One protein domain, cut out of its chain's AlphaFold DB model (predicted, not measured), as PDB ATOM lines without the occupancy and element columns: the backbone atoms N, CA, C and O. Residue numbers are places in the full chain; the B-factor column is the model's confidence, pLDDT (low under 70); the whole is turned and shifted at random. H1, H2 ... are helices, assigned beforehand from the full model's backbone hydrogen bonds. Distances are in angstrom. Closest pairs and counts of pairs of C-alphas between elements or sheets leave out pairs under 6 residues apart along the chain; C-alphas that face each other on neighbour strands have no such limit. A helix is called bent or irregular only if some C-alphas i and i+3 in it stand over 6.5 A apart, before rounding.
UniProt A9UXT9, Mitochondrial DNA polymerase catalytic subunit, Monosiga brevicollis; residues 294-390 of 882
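AT A GLANCE: This is residues 294 to 390 of the 882 residues of the protein "Mitochondrial DNA polymerase catalytic subunit" of Monosiga brevicollis (UniProt A9UXT9). One long, nearly straight helix, H1, has its first residues, 294 to 307, sticking out free, while its later part runs beside a loose body made mostly of loops. The short helix H2 sits within these loops, near the later part of H1. The printed part has 97 residues, with two named helices in the order H1, H2 and no named strand; the class is all helix, though under half of the residues, 39, are in named elements. The whole is loose, with a radius of gyration of the C-alphas of 17.5 A, and flat, spanning 62 by 35 by 16 A.

HOW THE PARTS SIT: H1, residues 294 to 327, is joined by a long link of 39 residues to H2, residues 367 to 371. The two helices are close but not clearly touching, with 2 pairs of C-alphas within 8 A; the closest C-alphas are those of Ser 323 and Tyr 369, 6.8 A apart. After H2, residues 373 to 374 form a short antiparallel pairing with residues 381 to 382. In H2 every O i to N i+4 pair is within hydrogen-bond range; in H1 27 of 30 are.

IN THESE COORDINATES: H1 begins with C-alpha 294 at (-80.518, -11.560, 95.935) and ends with C-alpha 327 at (-32.996, -23.001, 110.312), 51.0 A away. It is neither bent nor irregular, but only just: C-alphas 323 and 326 are 6.0 A apart. H2 measures 6.1 A from first to last C-alpha and ends with C-alpha 371 at (-43.698, -7.794, 108.506).

THE WHOLE: The two C-alphas farthest apart are those of Gln 294 and Lys 352, at 62.5 A. The printed part has no cut. Residues 328 to 366 and 372 to 390 hold no named element. The mean pLDDT of the printed part is 85.0, with residues 329 and 378 under 70.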
ATOM      1  N   GLN A 294     -81.145 -11.464  94.616       93.44
ATOM      2  CA  GLN A 294     -80.518 -11.560  95.935       93.44
ATOM      3  C   GLN A 294     -79.663 -12.826  96.036       93.44
ATOM      4  O   GLN A 294     -78.517 -12.760  96.475       93.44
ATOM      5  N   HIS A 295     -80.173 -13.950  95.524       93.44
ATOM      6  CA  HIS A 295     -79.417 -15.200  95.456       93.44
ATOM      7  C   HIS A 295     -78.106 -15.041  94.670       93.44
ATOM      8  O   HIS A 295     -77.062 -15.511  95.108       93.44
ATOM      9  N   TYR A 296     -78.126 -14.334  93.538       94.88
ATOM     10  CA  TYR A 296     -76.928 -14.036  92.754       94.88
ATOM     11  C   TYR A 296     -75.885 -13.240  93.543       94.88
ATOM     12  O   TYR A 296     -74.694 -13.556  93.462       94.88
ATOM     13  N   LEU A 297     -76.308 -12.219  94.297       95.75
ATOM     14  CA  LEU A 297     -75.401 -11.420  95.123       95.75
ATOM     15  C   LEU A 297     -74.762 -12.274  96.221       95.75
ATOM     16  O   LEU A 297     -73.537 -12.257  96.372       95.75
ATOM     17  N   ASP A 298     -75.588 -13.035  96.939       95.81
ATOM     18  CA  ASP A 298     -75.162 -13.861  98.065       95.81
ATOM     19  C   ASP A 298     -74.229 -14.983  97.602       95.81
ATOM     20  O   ASP A 298     -73.145 -15.161  98.160       95.81
ATOM     21  N   GLU A 299     -74.592 -15.689  96.531       95.38
ATOM     22  CA  GLU A 299     -73.815 -16.808  96.004       95.38
ATOM     23  C   GLU A 299     -72.505 -16.340  95.357       95.38
ATOM     24  O   GLU A 299     -71.441 -16.917  95.606       95.38
ATOM     25  N   SER A 300     -72.527 -15.234  94.605       95.69
ATOM     26  CA  SER A 300     -71.305 -14.629  94.059       95.69
ATOM     27  C   SER A 300     -70.335 -14.210  95.161       95.69
ATOM     28  O   SER A 300     -69.127 -14.449  95.049       95.69
ATOM     29  N   GLU A 301     -70.836 -13.610  96.245       96.19
ATOM     30  CA  GLU A 301     -70.004 -13.222  97.381       96.19
ATOM     31  C   GLU A 301     -69.506 -14.440  98.167       96.19
ATOM     32  O   GLU A 301     -68.325 -14.488  98.523       96.19
ATOM     33  N   ARG A 302     -70.349 -15.458  98.372       96.25
ATOM     34  CA  ARG A 302     -69.984 -16.713  99.041       96.25
ATOM     35  C   ARG A 302     -68.835 -17.411  98.318       96.25
ATOM     36  O   ARG A 302     -67.807 -17.694  98.939       96.25
ATOM     37  N   VAL A 303     -68.968 -17.632  97.008       94.56
ATOM     38  CA  VAL A 303     -67.944 -18.292  96.175       94.56
ATOM     39  C   VAL A 303     -66.664 -17.454  96.115       94.56
ATOM     40  O   VAL A 303     -65.556 -17.998  96.170       94.56
ATOM     41  N   TYR A 304     -66.782 -16.123  96.057       93.81
ATOM     42  CA  TYR A 304     -65.633 -15.220  96.142       93.81
ATOM     43  C   TYR A 304     -64.882 -15.362  97.474       93.81
ATOM     44  O   TYR A 304     -63.661 -15.550  97.469       93.81
ATOM     45  N   ILE A 305     -65.589 -15.297  98.608       93.12
ATOM     46  CA  ILE A 305     -65.001 -15.439  99.947       93.12
ATOM     47  C   ILE A 305     -64.326 -16.805 100.077       93.12
ATOM     48  O   ILE A 305     -63.193 -16.881 100.553       93.12
ATOM     49  N   GLU A 306     -64.978 -17.871  99.614       92.38
ATOM     50  CA  GLU A 306     -64.447 -19.230  99.646       92.38
ATOM     51  C   GLU A 306     -63.127 -19.350  98.869       92.38
ATOM     52  O   GLU A 306     -62.111 -19.765  99.436       92.38
ATOM     53  N   LYS A 307     -63.093 -18.906  97.605       90.12
ATOM     54  CA  LYS A 307     -61.880 -18.943  96.769       90.12
ATOM     55  C   LYS A 307     -60.753 -18.077  97.325       90.12
ATOM     56  O   LYS A 307     -59.584 -18.477  97.288       90.12
ATOM     57  N   MET A 308     -61.076 -16.904  97.866       87.94
ATOM     58  CA  MET A 308     -60.085 -16.030  98.500       87.94
ATOM     59  C   MET A 308     -59.540 -16.627  99.800       87.94
ATOM     60  O   MET A 308     -58.344 -16.505 100.067       87.94
ATOM     61  N   ARG A 309     -60.382 -17.306 100.588       88.44
ATOM     62  CA  ARG A 309     -59.972 -18.022 101.802       88.44
ATOM     63  C   ARG A 309     -59.000 -19.152 101.469       88.44
ATOM     64  O   ARG A 309     -57.953 -19.222 102.104       88.44
ATOM     65  N   LEU A 310     -59.305 -19.978 100.464       86.88
ATOM     66  CA  LEU A 310     -58.420 -21.054  99.995       86.88
ATOM     67  C   LEU A 310     -57.077 -20.501  99.502       86.88
ATOM     68  O   LEU A 310     -56.019 -20.931  99.954       86.88
ATOM     69  N   THR A 311     -57.120 -19.462  98.664       86.38
ATOM     70  CA  THR A 311     -55.913 -18.779  98.168       86.38
ATOM     71  C   THR A 311     -55.059 -18.231  99.316       86.38
ATOM     72  O   THR A 311     -53.833 -18.335  99.297       86.38
ATOM     73  N   ARG A 312     -55.695 -17.661 100.349       87.88
ATOM     74  CA  ARG A 312     -55.005 -17.166 101.545       87.88
ATOM     75  C   ARG A 312     -54.396 -18.292 102.374       87.88
ATOM     76  O   ARG A 312     -53.264 -18.134 102.814       87.88
ATOM     77  N   GLN A 313     -55.117 -19.388 102.604       87.31
ATOM     78  CA  GLN A 313     -54.594 -20.540 103.348       87.31
ATOM     79  C   GLN A 313     -53.340 -21.097 102.686       87.31
ATOM     80  O   GLN A 313     -52.316 -21.235 103.346       87.31
ATOM     81  N   HIS A 314     -53.381 -21.270 101.369       85.38
ATOM     82  CA  HIS A 314     -52.230 -21.743 100.618       85.38
ATOM     83  C   HIS A 314     -51.028 -20.779 100.705       85.38
ATOM     84  O   HIS A 314     -49.904 -21.190 100.983       85.38
ATOM     85  N   LEU A 315     -51.256 -19.466 100.574       88.31
ATOM     86  CA  LEU A 315     -50.204 -18.459 100.774       88.31
ATOM     87  C   LEU A 315     -49.605 -18.484 102.189       88.31
ATOM     88  O   LEU A 315     -48.411 -18.232 102.357       88.31
ATOM     89  N   VAL A 316     -50.426 -18.759 103.205       89.88
ATOM     90  CA  VAL A 316     -49.981 -18.915 104.596       89.88
ATOM     91  C   VAL A 316     -49.116 -20.165 104.745       89.88
ATOM     92  O   VAL A 316     -48.030 -20.063 105.308       89.88
ATOM     93  N   GLU A 317     -49.529 -21.300 104.182       88.75
ATOM     94  CA  GLU A 317     -48.748 -22.544 104.185       88.75
ATOM     95  C   GLU A 317     -47.383 -22.354 103.510       88.75
ATOM     96  O   GLU A 317     -46.353 -22.692 104.099       88.75
ATOM     97  N   LEU A 318     -47.346 -21.728 102.329       89.00
ATOM     98  CA  LEU A 318     -46.097 -21.398 101.633       89.00
ATOM     99  C   LEU A 318     -45.204 -20.468 102.463       89.00
ATOM    100  O   LEU A 318     -43.991 -20.669 102.540       89.00
ATOM    101  N   ALA A 319     -45.782 -19.458 103.118       90.38
ATOM    102  CA  ALA A 319     -45.029 -18.555 103.984       90.38
ATOM    103  C   ALA A 319     -44.461 -19.276 105.213       90.38
ATOM    104  O   ALA A 319     -43.324 -19.020 105.618       90.38
ATOM    105  N   GLU A 320     -45.226 -20.183 105.817       90.25
ATOM    106  CA  GLU A 320     -44.766 -20.991 106.940       90.25
ATOM    107  C   GLU A 320     -43.623 -21.912 106.528       90.25
ATOM    108  O   GLU A 320     -42.587 -21.898 107.200       90.25
ATOM    109  N   GLN A 321     -43.765 -22.631 105.412       87.88
ATOM    110  CA  GLN A 321     -42.726 -23.490 104.840       87.88
ATOM    111  C   GLN A 321     -41.455 -22.692 104.529       87.88
ATOM    112  O   GLN A 321     -40.377 -23.037 105.017       87.88
ATOM    113  N   ALA A 322     -41.579 -21.562 103.825       88.81
ATOM    114  CA  ALA A 322     -40.455 -20.678 103.536       88.81
ATOM    115  C   ALA A 322     -39.779 -20.203 104.833       88.81
ATOM    116  O   ALA A 322     -38.558 -20.268 104.960       88.81
ATOM    117  N   SER A 323     -40.545 -19.809 105.858       88.62
ATOM    118  CA  SER A 323     -39.980 -19.333 107.129       88.62
ATOM    119  C   SER A 323     -39.102 -20.363 107.845       88.62
ATOM    120  O   SER A 323     -38.236 -19.975 108.629       88.62
ATOM    121  N   GLN A 324     -39.301 -21.663 107.598       86.38
ATOM    122  CA  GLN A 324     -38.499 -22.725 108.208       86.38
ATOM    123  C   GLN A 324     -37.078 -22.785 107.636       86.38
ATOM    124  O   GLN A 324     -36.171 -23.231 108.344       86.38
ATOM    125  N   LEU A 325     -36.853 -22.257 106.427       85.19
ATOM    126  CA  LEU A 325     -35.533 -22.201 105.792       85.19
ATOM    127  C   LEU A 325     -34.521 -21.367 106.585       85.19
ATOM    128  O   LEU A 325     -33.319 -21.554 106.418       85.19
ATOM    129  N   VAL A 326     -34.978 -20.514 107.511       81.75
ATOM    130  CA  VAL A 326     -34.102 -19.790 108.447       81.75
ATOM    131  C   VAL A 326     -33.238 -20.738 109.295       81.75
ATOM    132  O   VAL A 326     -32.155 -20.361 109.731       81.75
ATOM    133  N   LYS A 327     -33.702 -21.977 109.522       78.12
ATOM    134  CA  LYS A 327     -32.996 -23.001 110.312       78.12
ATOM    135  C   LYS A 327     -31.956 -23.771 109.499       78.12
ATOM    136  O   LYS A 327     -31.037 -24.344 110.075       78.12
ATOM    137  N   SER A 328     -32.114 -23.822 108.180       72.75
ATOM    138  CA  SER A 328     -31.184 -24.495 107.279       72.75
ATOM    139  C   SER A 328     -30.144 -23.494 106.790       72.75
ATOM    140  O   SER A 328     -30.500 -22.569 106.065       72.75
ATOM    141  N   SER A 329     -28.879 -23.664 107.183       68.19
ATOM    142  CA  SER A 329     -27.754 -22.769 106.872       68.19
ATOM    143  C   SER A 329     -27.697 -22.348 105.394       68.19
ATOM    144  O   SER A 329     -27.119 -23.046 104.572       68.19
ATOM    145  N   GLY A 330     -28.302 -21.206 105.054       73.75
ATOM    146  CA  GLY A 330     -28.172 -20.553 103.748       73.75
ATOM    147  C   GLY A 330     -28.971 -21.137 102.575       73.75
ATOM    148  O   GLY A 330     -28.882 -20.568 101.496       73.75
ATOM    149  N   LYS A 331     -29.792 -22.189 102.739       79.56
ATOM    150  CA  LYS A 331     -30.553 -22.791 101.611       79.56
ATOM    151  C   LYS A 331     -31.465 -21.805 100.870       79.56
ATOM    152  O   LYS A 331     -31.713 -21.954  99.682       79.56
ATOM    153  N   TRP A 332     -31.957 -20.782 101.560       80.19
ATOM    154  CA  TRP A 332     -32.782 -19.733 100.961       80.19
ATOM    155  C   TRP A 332     -32.008 -18.815  99.993       80.19
ATOM    156  O   TRP A 332     -32.649 -18.115  99.219       80.19
ATOM    157  N   LEU A 333     -30.664 -18.812 100.005       82.44
ATOM    158  CA  LEU A 333     -29.831 -18.068  99.044       82.44
ATOM    159  C   LEU A 333     -29.815 -18.717  97.652       82.44
ATOM    160  O   LEU A 333     -29.582 -18.026  96.661       82.44
ATOM    161  N   GLU A 334     -30.059 -20.029  97.583       83.62
ATOM    162  CA  GLU A 334     -30.133 -20.791  96.331       83.62
ATOM    163  C   GLU A 334     -31.480 -20.592  95.622       83.62
ATOM    164  O   GLU A 334     -31.570 -20.760  94.407       83.62
ATOM    165  N   ASP A 335     -32.524 -20.204  96.362       87.44
ATOM    166  CA  ASP A 335     -33.860 -19.993  95.812       87.44
ATOM    167  C   ASP A 335     -33.964 -18.622  95.105       87.44
ATOM    168  O   ASP A 335     -33.808 -17.580  95.757       87.44
ATOM    169  N   PRO A 336     -34.263 -18.583  93.790       87.88
ATOM    170  CA  PRO A 336     -34.282 -17.341  93.017       87.88
ATOM    171  C   PRO A 336     -35.304 -16.299  93.478       87.88
ATOM    172  O   PRO A 336     -35.108 -15.118  93.203       87.88
ATOM    173  N   TRP A 337     -36.382 -16.697  94.158       90.56
ATOM    174  CA  TRP A 337     -37.424 -15.785  94.636       90.56
ATOM    175  C   TRP A 337     -37.177 -15.369  96.082       90.56
ATOM    176  O   TRP A 337     -37.285 -14.191  96.432       90.56
ATOM    177  N   LEU A 338     -36.841 -16.336  96.933       89.12
ATOM    178  CA  LEU A 338     -36.750 -16.138  98.373       89.12
ATOM    179  C   LEU A 338     -35.452 -15.448  98.808       89.12
ATOM    180  O   LEU A 338     -35.467 -14.751  99.826       89.12
ATOM    181  N   ARG A 339     -34.354 -15.561  98.048       86.12
ATOM    182  CA  ARG A 339     -33.052 -14.948  98.392       86.12
ATOM    183  C   ARG A 339     -33.087 -13.430  98.579       86.12
ATOM    184  O   ARG A 339     -32.235 -12.876  99.263       86.12
ATOM    185  N   HIS A 340     -34.080 -12.773  97.985       83.75
ATOM    186  CA  HIS A 340     -34.245 -11.319  97.999       83.75
ATOM    187  C   HIS A 340     -35.010 -10.799  99.230       83.75
ATOM    188  O   HIS A 340     -35.201  -9.591  99.378       83.75
ATOM    189  N   LEU A 341     -35.497 -11.691 100.099       88.19
ATOM    190  CA  LEU A 341     -36.240 -11.326 101.305       88.19
ATOM    191  C   LEU A 341     -35.307 -10.950 102.468       88.19
ATOM    192  O   LEU A 341     -34.154 -11.364 102.531       88.19
ATOM    193  N   ASP A 342     -35.828 -10.199 103.441       87.31
ATOM    194  CA  ASP A 342     -35.085  -9.866 104.663       87.31
ATOM    195  C   ASP A 342     -35.095 -11.042 105.656       87.31
ATOM    196  O   ASP A 342     -36.004 -11.191 106.483       87.31
ATOM    197  N   TRP A 343     -34.077 -11.898 105.543       87.44
ATOM    198  CA  TRP A 343     -33.867 -13.081 106.383       87.44
ATOM    199  C   TRP A 343     -33.243 -12.789 107.748       87.44
ATOM    200  O   TRP A 343     -33.006 -13.725 108.515       87.44
ATOM    201  N   THR A 344     -32.993 -11.521 108.094       85.75
ATOM    202  CA  THR A 344     -32.477 -11.190 109.424       85.75
ATOM    203  C   THR A 344     -33.472 -11.645 110.493       85.75
ATOM    204  O   THR A 344     -34.688 -11.511 110.351       85.75
ATOM    205  N   PHE A 345     -32.978 -12.237 111.580       83.62
ATOM    206  CA  PHE A 345     -33.822 -12.674 112.688       83.62
ATOM    207  C   PHE A 345     -33.143 -12.397 114.023       83.62
ATOM    208  O   PHE A 345     -31.922 -12.319 114.131       83.62
ATOM    209  N   GLN A 346     -33.961 -12.239 115.059       81.19
ATOM    210  CA  GLN A 346     -33.483 -12.096 116.429       81.19
ATOM    211  C   GLN A 346     -33.777 -13.395 117.187       81.19
ATOM    212  O   GLN A 346     -34.941 -13.820 117.197       81.19
ATOM    213  N   PRO A 347     -32.763 -14.035 117.802       79.38
ATOM    214  CA  PRO A 347     -32.970 -15.233 118.599       79.38
ATOM    215  C   PRO A 347     -33.777 -14.914 119.863       79.38
ATOM    216  O   PRO A 347     -33.850 -13.766 120.308       79.38
ATOM    217  N   GLN A 348     -34.383 -15.950 120.443       81.81
ATOM    218  CA  GLN A 348     -35.123 -15.854 121.698       81.81
ATOM    219  C   GLN A 348     -34.218 -15.306 122.812       81.81
ATOM    220  O   GLN A 348     -33.220 -15.929 123.166       81.81
ATOM    221  N   LYS A 349     -34.576 -14.153 123.393       81.06
ATOM    222  CA  LYS A 349     -33.875 -13.601 124.561       81.06
ATOM    223  C   LYS A 349     -34.468 -14.159 125.854       81.06
ATOM    224  O   LYS A 349     -35.695 -14.193 126.016       81.06
ATOM    225  N   TYR A 350     -33.592 -14.518 126.787       81.38
ATOM    226  CA  TYR A 350     -33.923 -15.017 128.122       81.38
ATOM    227  C   TYR A 350     -33.443 -14.028 129.192       81.38
ATOM    228  O   TYR A 350     -32.425 -13.357 129.017       81.38
ATOM    229  N   THR A 351     -34.185 -13.905 130.290       79.88
ATOM    230  CA  THR A 351     -33.777 -13.165 131.484       79.88
ATOM    231  C   THR A 351     -32.663 -13.922 132.211       79.88
ATOM    232  O   THR A 351     -32.438 -15.108 131.970       79.88
ATOM    233  N   LYS A 352     -31.996 -13.265 133.170       77.38
ATOM    234  CA  LYS A 352     -30.969 -13.899 134.024       77.38
ATOM    235  C   LYS A 352     -31.476 -15.132 134.797       77.38
ATOM    236  O   LYS A 352     -30.667 -15.921 135.259       77.38
ATOM    237  N   GLN A 353     -32.795 -15.292 134.928       74.69
ATOM    238  CA  GLN A 353     -33.468 -16.416 135.592       74.69
ATOM    239  C   GLN A 353     -33.874 -17.537 134.612       74.69
ATOM    240  O   GLN A 353     -34.639 -18.421 134.979       74.69
ATOM    241  N   GLY A 354     -33.433 -17.486 133.349       74.50
ATOM    242  CA  GLY A 354     -33.774 -18.486 132.329       74.50
ATOM    243  C   GLY A 354     -35.193 -18.364 131.760       74.50
ATOM    244  O   GLY A 354     -35.602 -19.193 130.953       74.50
ATOM    245  N   LEU A 355     -35.949 -17.325 132.132       73.75
ATOM    246  CA  LEU A 355     -37.304 -17.094 131.627       73.75
ATOM    247  C   LEU A 355     -37.271 -16.265 130.333       73.75
ATOM    248  O   LEU A 355     -36.539 -15.281 130.264       73.75
ATOM    249  N   PRO A 356     -38.075 -16.581 129.307       77.06
ATOM    250  CA  PRO A 356     -38.228 -15.733 128.123       77.06
ATOM    251  C   PRO A 356     -38.583 -14.274 128.477       77.06
ATOM    252  O   PRO A 356     -39.496 -14.032 129.267       77.06
ATOM    253  N   TYR A 357     -37.916 -13.280 127.871       77.81
ATOM    254  CA  TYR A 357     -38.342 -11.875 128.013       77.81
ATOM    255  C   TYR A 357     -39.779 -11.688 127.494       77.81
ATOM    256  O   TYR A 357     -40.101 -12.127 126.385       77.81
ATOM    257  N   LYS A 358     -40.629 -10.995 128.269       70.69
ATOM    258  CA  LYS A 358     -42.030 -10.703 127.911       70.69
ATOM    259  C   LYS A 358     -42.111  -9.791 126.669       70.69
ATOM    260  O   LYS A 358     -41.303  -8.880 126.522       70.69
ATOM    261  N   ARG A 359     -43.131 -10.001 125.818       71.12
ATOM    262  CA  ARG A 359     -43.486  -9.183 124.625       71.12
ATOM    263  C   ARG A 359     -42.507  -9.206 123.432       71.12
ATOM    264  O   ARG A 359     -42.548  -8.307 122.597       71.12
ATOM    265  N   GLN A 360     -41.654 -10.221 123.292       76.62
ATOM    266  CA  GLN A 360     -40.838 -10.376 122.074       76.62
ATOM    267  C   GLN A 360     -41.712 -10.760 120.874       76.62
ATOM    268  O   GLN A 360     -42.302 -11.830 120.906       76.62
ATOM    269  N   LYS A 361     -41.788  -9.943 119.813       78.62
ATOM    270  CA  LYS A 361     -42.598 -10.257 118.615       78.62
ATOM    271  C   LYS A 361     -41.939 -11.366 117.775       78.62
ATOM    272  O   LYS A 361     -40.859 -11.148 117.217       78.62
ATOM    273  N   LEU A 362     -42.587 -12.534 117.696       81.94
ATOM    274  CA  LEU A 362     -42.183 -13.724 116.919       81.94
ATOM    275  C   LEU A 362     -40.660 -14.027 116.916       81.94
ATOM    276  O   LEU A 362     -39.998 -13.926 115.880       81.94
ATOM    277  N   PRO A 363     -40.050 -14.339 118.066       82.00
ATOM    278  CA  PRO A 363     -38.621 -14.657 118.159       82.00
ATOM    279  C   PRO A 363     -38.234 -15.854 117.268       82.00
ATOM    280  O   PRO A 363     -39.000 -16.800 117.113       82.00
ATOM    281  N   GLY A 364     -37.053 -15.799 116.640       83.38
ATOM    282  CA  GLY A 364     -36.560 -16.848 115.731       83.38
ATOM    283  C   GLY A 364     -37.162 -16.863 114.316       83.38
ATOM    284  O   GLY A 364     -36.719 -17.653 113.489       83.38
ATOM    285  N   LYS A 365     -38.140 -16.001 114.007       87.56
ATOM    286  CA  LYS A 365     -38.679 -15.821 112.646       87.56
ATOM    287  C   LYS A 365     -37.951 -14.687 111.898       87.56
ATOM    288  O   LYS A 365     -37.545 -13.722 112.555       87.56
ATOM    289  N   PRO A 366     -37.806 -14.767 110.561       90.06
ATOM    290  CA  PRO A 366     -37.170 -13.718 109.758       90.06
ATOM    291  C   PRO A 366     -38.014 -12.432 109.700       90.06
ATOM    292  O   PRO A 366     -39.237 -12.479 109.868       90.06
ATOM    293  N   GLN A 367     -37.385 -11.276 109.464       89.25
ATOM    294  CA  GLN A 367     -38.064  -9.973 109.448       89.25
ATOM    295  C   GLN A 367     -39.159  -9.880 108.386       89.25
ATOM    296  O   GLN A 367     -40.237  -9.363 108.682       89.25
ATOM    297  N   TRP A 368     -38.948 -10.439 107.188       90.44
ATOM    298  CA  TRP A 368     -39.984 -10.456 106.146       90.44
ATOM    299  C   TRP A 368     -41.276 -11.143 106.624       90.44
ATOM    300  O   TRP A 368     -42.378 -10.677 106.334       90.44
ATOM    301  N   TYR A 369     -41.150 -12.212 107.418       91.06
ATOM    302  CA  TYR A 369     -42.283 -12.957 107.970       91.06
ATOM    303  C   TYR A 369     -42.986 -12.143 109.058       91.06
ATOM    304  O   TYR A 369     -44.211 -12.060 109.094       91.06
ATOM    305  N   LYS A 370     -42.212 -11.473 109.922       88.75
ATOM    306  CA  LYS A 370     -42.750 -10.573 110.957       88.75
ATOM    307  C   LYS A 370     -43.502  -9.387 110.369       88.75
ATOM    308  O   LYS A 370     -44.480  -8.945 110.971       88.75
ATOM    309  N   ALA A 371     -43.043  -8.877 109.228       88.56
ATOM    310  CA  ALA A 371     -43.698  -7.794 108.506       88.56
ATOM    311  C   ALA A 371     -45.073  -8.206 107.953       88.56
ATOM    312  O   ALA A 371     -45.926  -7.347 107.765       88.56
ATOM    313  N   CYS A 372     -45.302  -9.506 107.747       89.81
ATOM    314  CA  CYS A 372     -46.592 -10.058 107.330       89.81
ATOM    315  C   CYS A 372     -47.504 -10.437 108.513       89.81
ATOM    316  O   CYS A 372     -48.591 -10.958 108.285       89.81
ATOM    317  N   TRP A 373     -47.072 -10.231 109.765       89.69
ATOM    318  CA  TRP A 373     -47.834 -10.610 110.959       89.69
ATOM    319  C   TRP A 373     -48.532  -9.415 111.608       89.69
ATOM    320  O   TRP A 373     -47.874  -8.493 112.121       89.69
ATOM    321  N   GLU A 374     -49.856  -9.493 111.692       86.25
ATOM    322  CA  GLU A 374     -50.704  -8.518 112.374       86.25
ATOM    323  C   GLU A 374     -51.199  -9.058 113.722       86.25
ATOM    324  O   GLU A 374     -51.494 -10.242 113.870       86.25
ATOM    325  N   GLY A 375     -51.278  -8.180 114.726       81.75
ATOM    326  CA  GLY A 375     -51.666  -8.540 116.092       81.75
ATOM    327  C   GLY A 375     -50.509  -8.992 116.994       81.75
ATOM    328  O   GLY A 375     -49.324  -8.847 116.671       81.75
ATOM    329  N   SER A 376     -50.861  -9.492 118.182       76.00
ATOM    330  CA  SER A 376     -49.905 -10.044 119.154       76.00
ATOM    331  C   SER A 376     -49.440 -11.447 118.740       76.00
ATOM    332  O   SER A 376     -49.961 -12.025 117.791       76.00
ATOM    333  N   ASN A 377     -48.451 -12.019 119.430       73.25
ATOM    334  CA  ASN A 377     -47.956 -13.360 119.084       73.25
ATOM    335  C   ASN A 377     -49.027 -14.454 119.208       73.25
ATOM    336  O   ASN A 377     -49.064 -15.341 118.367       73.25
ATOM    337  N   ASP A 378     -49.876 -14.382 120.238       69.62
ATOM    338  CA  ASP A 378     -50.802 -15.471 120.592       69.62
ATOM    339  C   ASP A 378     -52.218 -15.264 120.029       69.62
ATOM    340  O   ASP A 378     -53.030 -16.183 120.030       69.62
ATOM    341  N   LYS A 379     -52.541 -14.040 119.586       73.25
ATOM    342  CA  LYS A 379     -53.861 -13.663 119.040       73.25
ATOM    343  C   LYS A 379     -53.789 -13.047 117.639       73.25
ATOM    344  O   LYS A 379     -54.796 -12.559 117.138       73.25
ATOM    345  N   GLY A 380     -52.595 -12.985 117.058       79.88
ATOM    346  CA  GLY A 380     -52.355 -12.465 115.716       79.88
ATOM    347  C   GLY A 380     -52.269 -13.570 114.672       79.88
ATOM    348  O   GLY A 380     -52.401 -14.753 114.984       79.88
ATOM    349  N   GLY A 381     -52.023 -13.181 113.425       85.94
ATOM    350  CA  GLY A 381     -51.876 -14.123 112.323       85.94
ATOM    351  C   GLY A 381     -51.185 -13.516 111.110       85.94
ATOM    352  O   GLY A 381     -50.964 -12.304 111.029       85.94
ATOM    353  N   LEU A 382     -50.844 -14.380 110.155       88.44
ATOM    354  CA  LEU A 382     -50.304 -13.961 108.867       88.44
ATOM    355  C   LEU A 382     -51.391 -13.285 108.020       88.44
ATOM    356  O   LEU A 382     -52.443 -13.861 107.723       88.44
ATOM    357  N   GLU A 383     -51.111 -12.058 107.596       86.38
ATOM    358  CA  GLU A 383     -51.971 -11.237 106.750       86.38
ATOM    359  C   GLU A 383     -51.404 -11.166 105.326       86.38
ATOM    360  O   GLU A 383     -50.855 -10.165 104.865       86.38
ATOM    361  N   ILE A 384     -51.515 -12.298 104.624       86.38
ATOM    362  CA  ILE A 384     -51.026 -12.468 103.252       86.38
ATOM    363  C   ILE A 384     -52.215 -12.569 102.294       86.38
ATOM    364  O   ILE A 384     -53.209 -13.238 102.569       86.38
ATOM    365  N   ALA A 385     -52.108 -11.883 101.160       83.19
ATOM    366  CA  ALA A 385     -53.090 -11.893 100.083       83.19
ATOM    367  C   ALA A 385     -52.375 -11.684  98.736       83.19
ATOM    368  O   ALA A 385     -51.289 -11.093  98.736       83.19
ATOM    369  N   PRO A 386     -52.983 -12.059  97.591       78.12
ATOM    370  CA  PRO A 386     -52.383 -11.875  96.264       78.12
ATOM    371  C   PRO A 386     -51.892 -10.445  95.977       78.12
ATOM    372  O   PRO A 386     -50.917 -10.247  95.264       78.12
ATOM    373  N   GLY A 387     -52.522  -9.423  96.570       78.00
ATOM    374  CA  GLY A 387     -52.111  -8.023  96.405       78.00
ATOM    375  C   GLY A 387     -50.868  -7.585  97.193       78.00
ATOM    376  O   GLY A 387     -50.358  -6.490  96.952       78.00
ATOM    377  N   LYS A 388     -50.372  -8.390  98.143       87.12
ATOM    378  CA  LYS A 388     -49.184  -8.065  98.951       87.12
ATOM    379  C   LYS A 388     -47.914  -8.458  98.186       87.12
ATOM    380  O   LYS A 388     -47.891  -9.454  97.470       87.12
ATOM    381  N   ARG A 389     -46.813  -7.719  98.383       88.88
ATOM    382  CA  ARG A 389     -45.552  -7.936  97.635       88.88
ATOM    383  C   ARG A 389     -44.916  -9.314  97.851       88.88
ATOM    384  O   ARG A 389     -44.148  -9.761  97.013       88.88
ATOM    385  N   ILE A 390     -45.219  -9.970  98.966       89.88
ATOM    386  CA  ILE A 390     -44.683 -11.296  99.277       89.88
ATOM    387  C   ILE A 390     -45.340 -12.400  98.431       89.88
ATOM    388  O   ILE A 390     -44.702 -13.404  98.141       89.88
TER     389      ILE A 390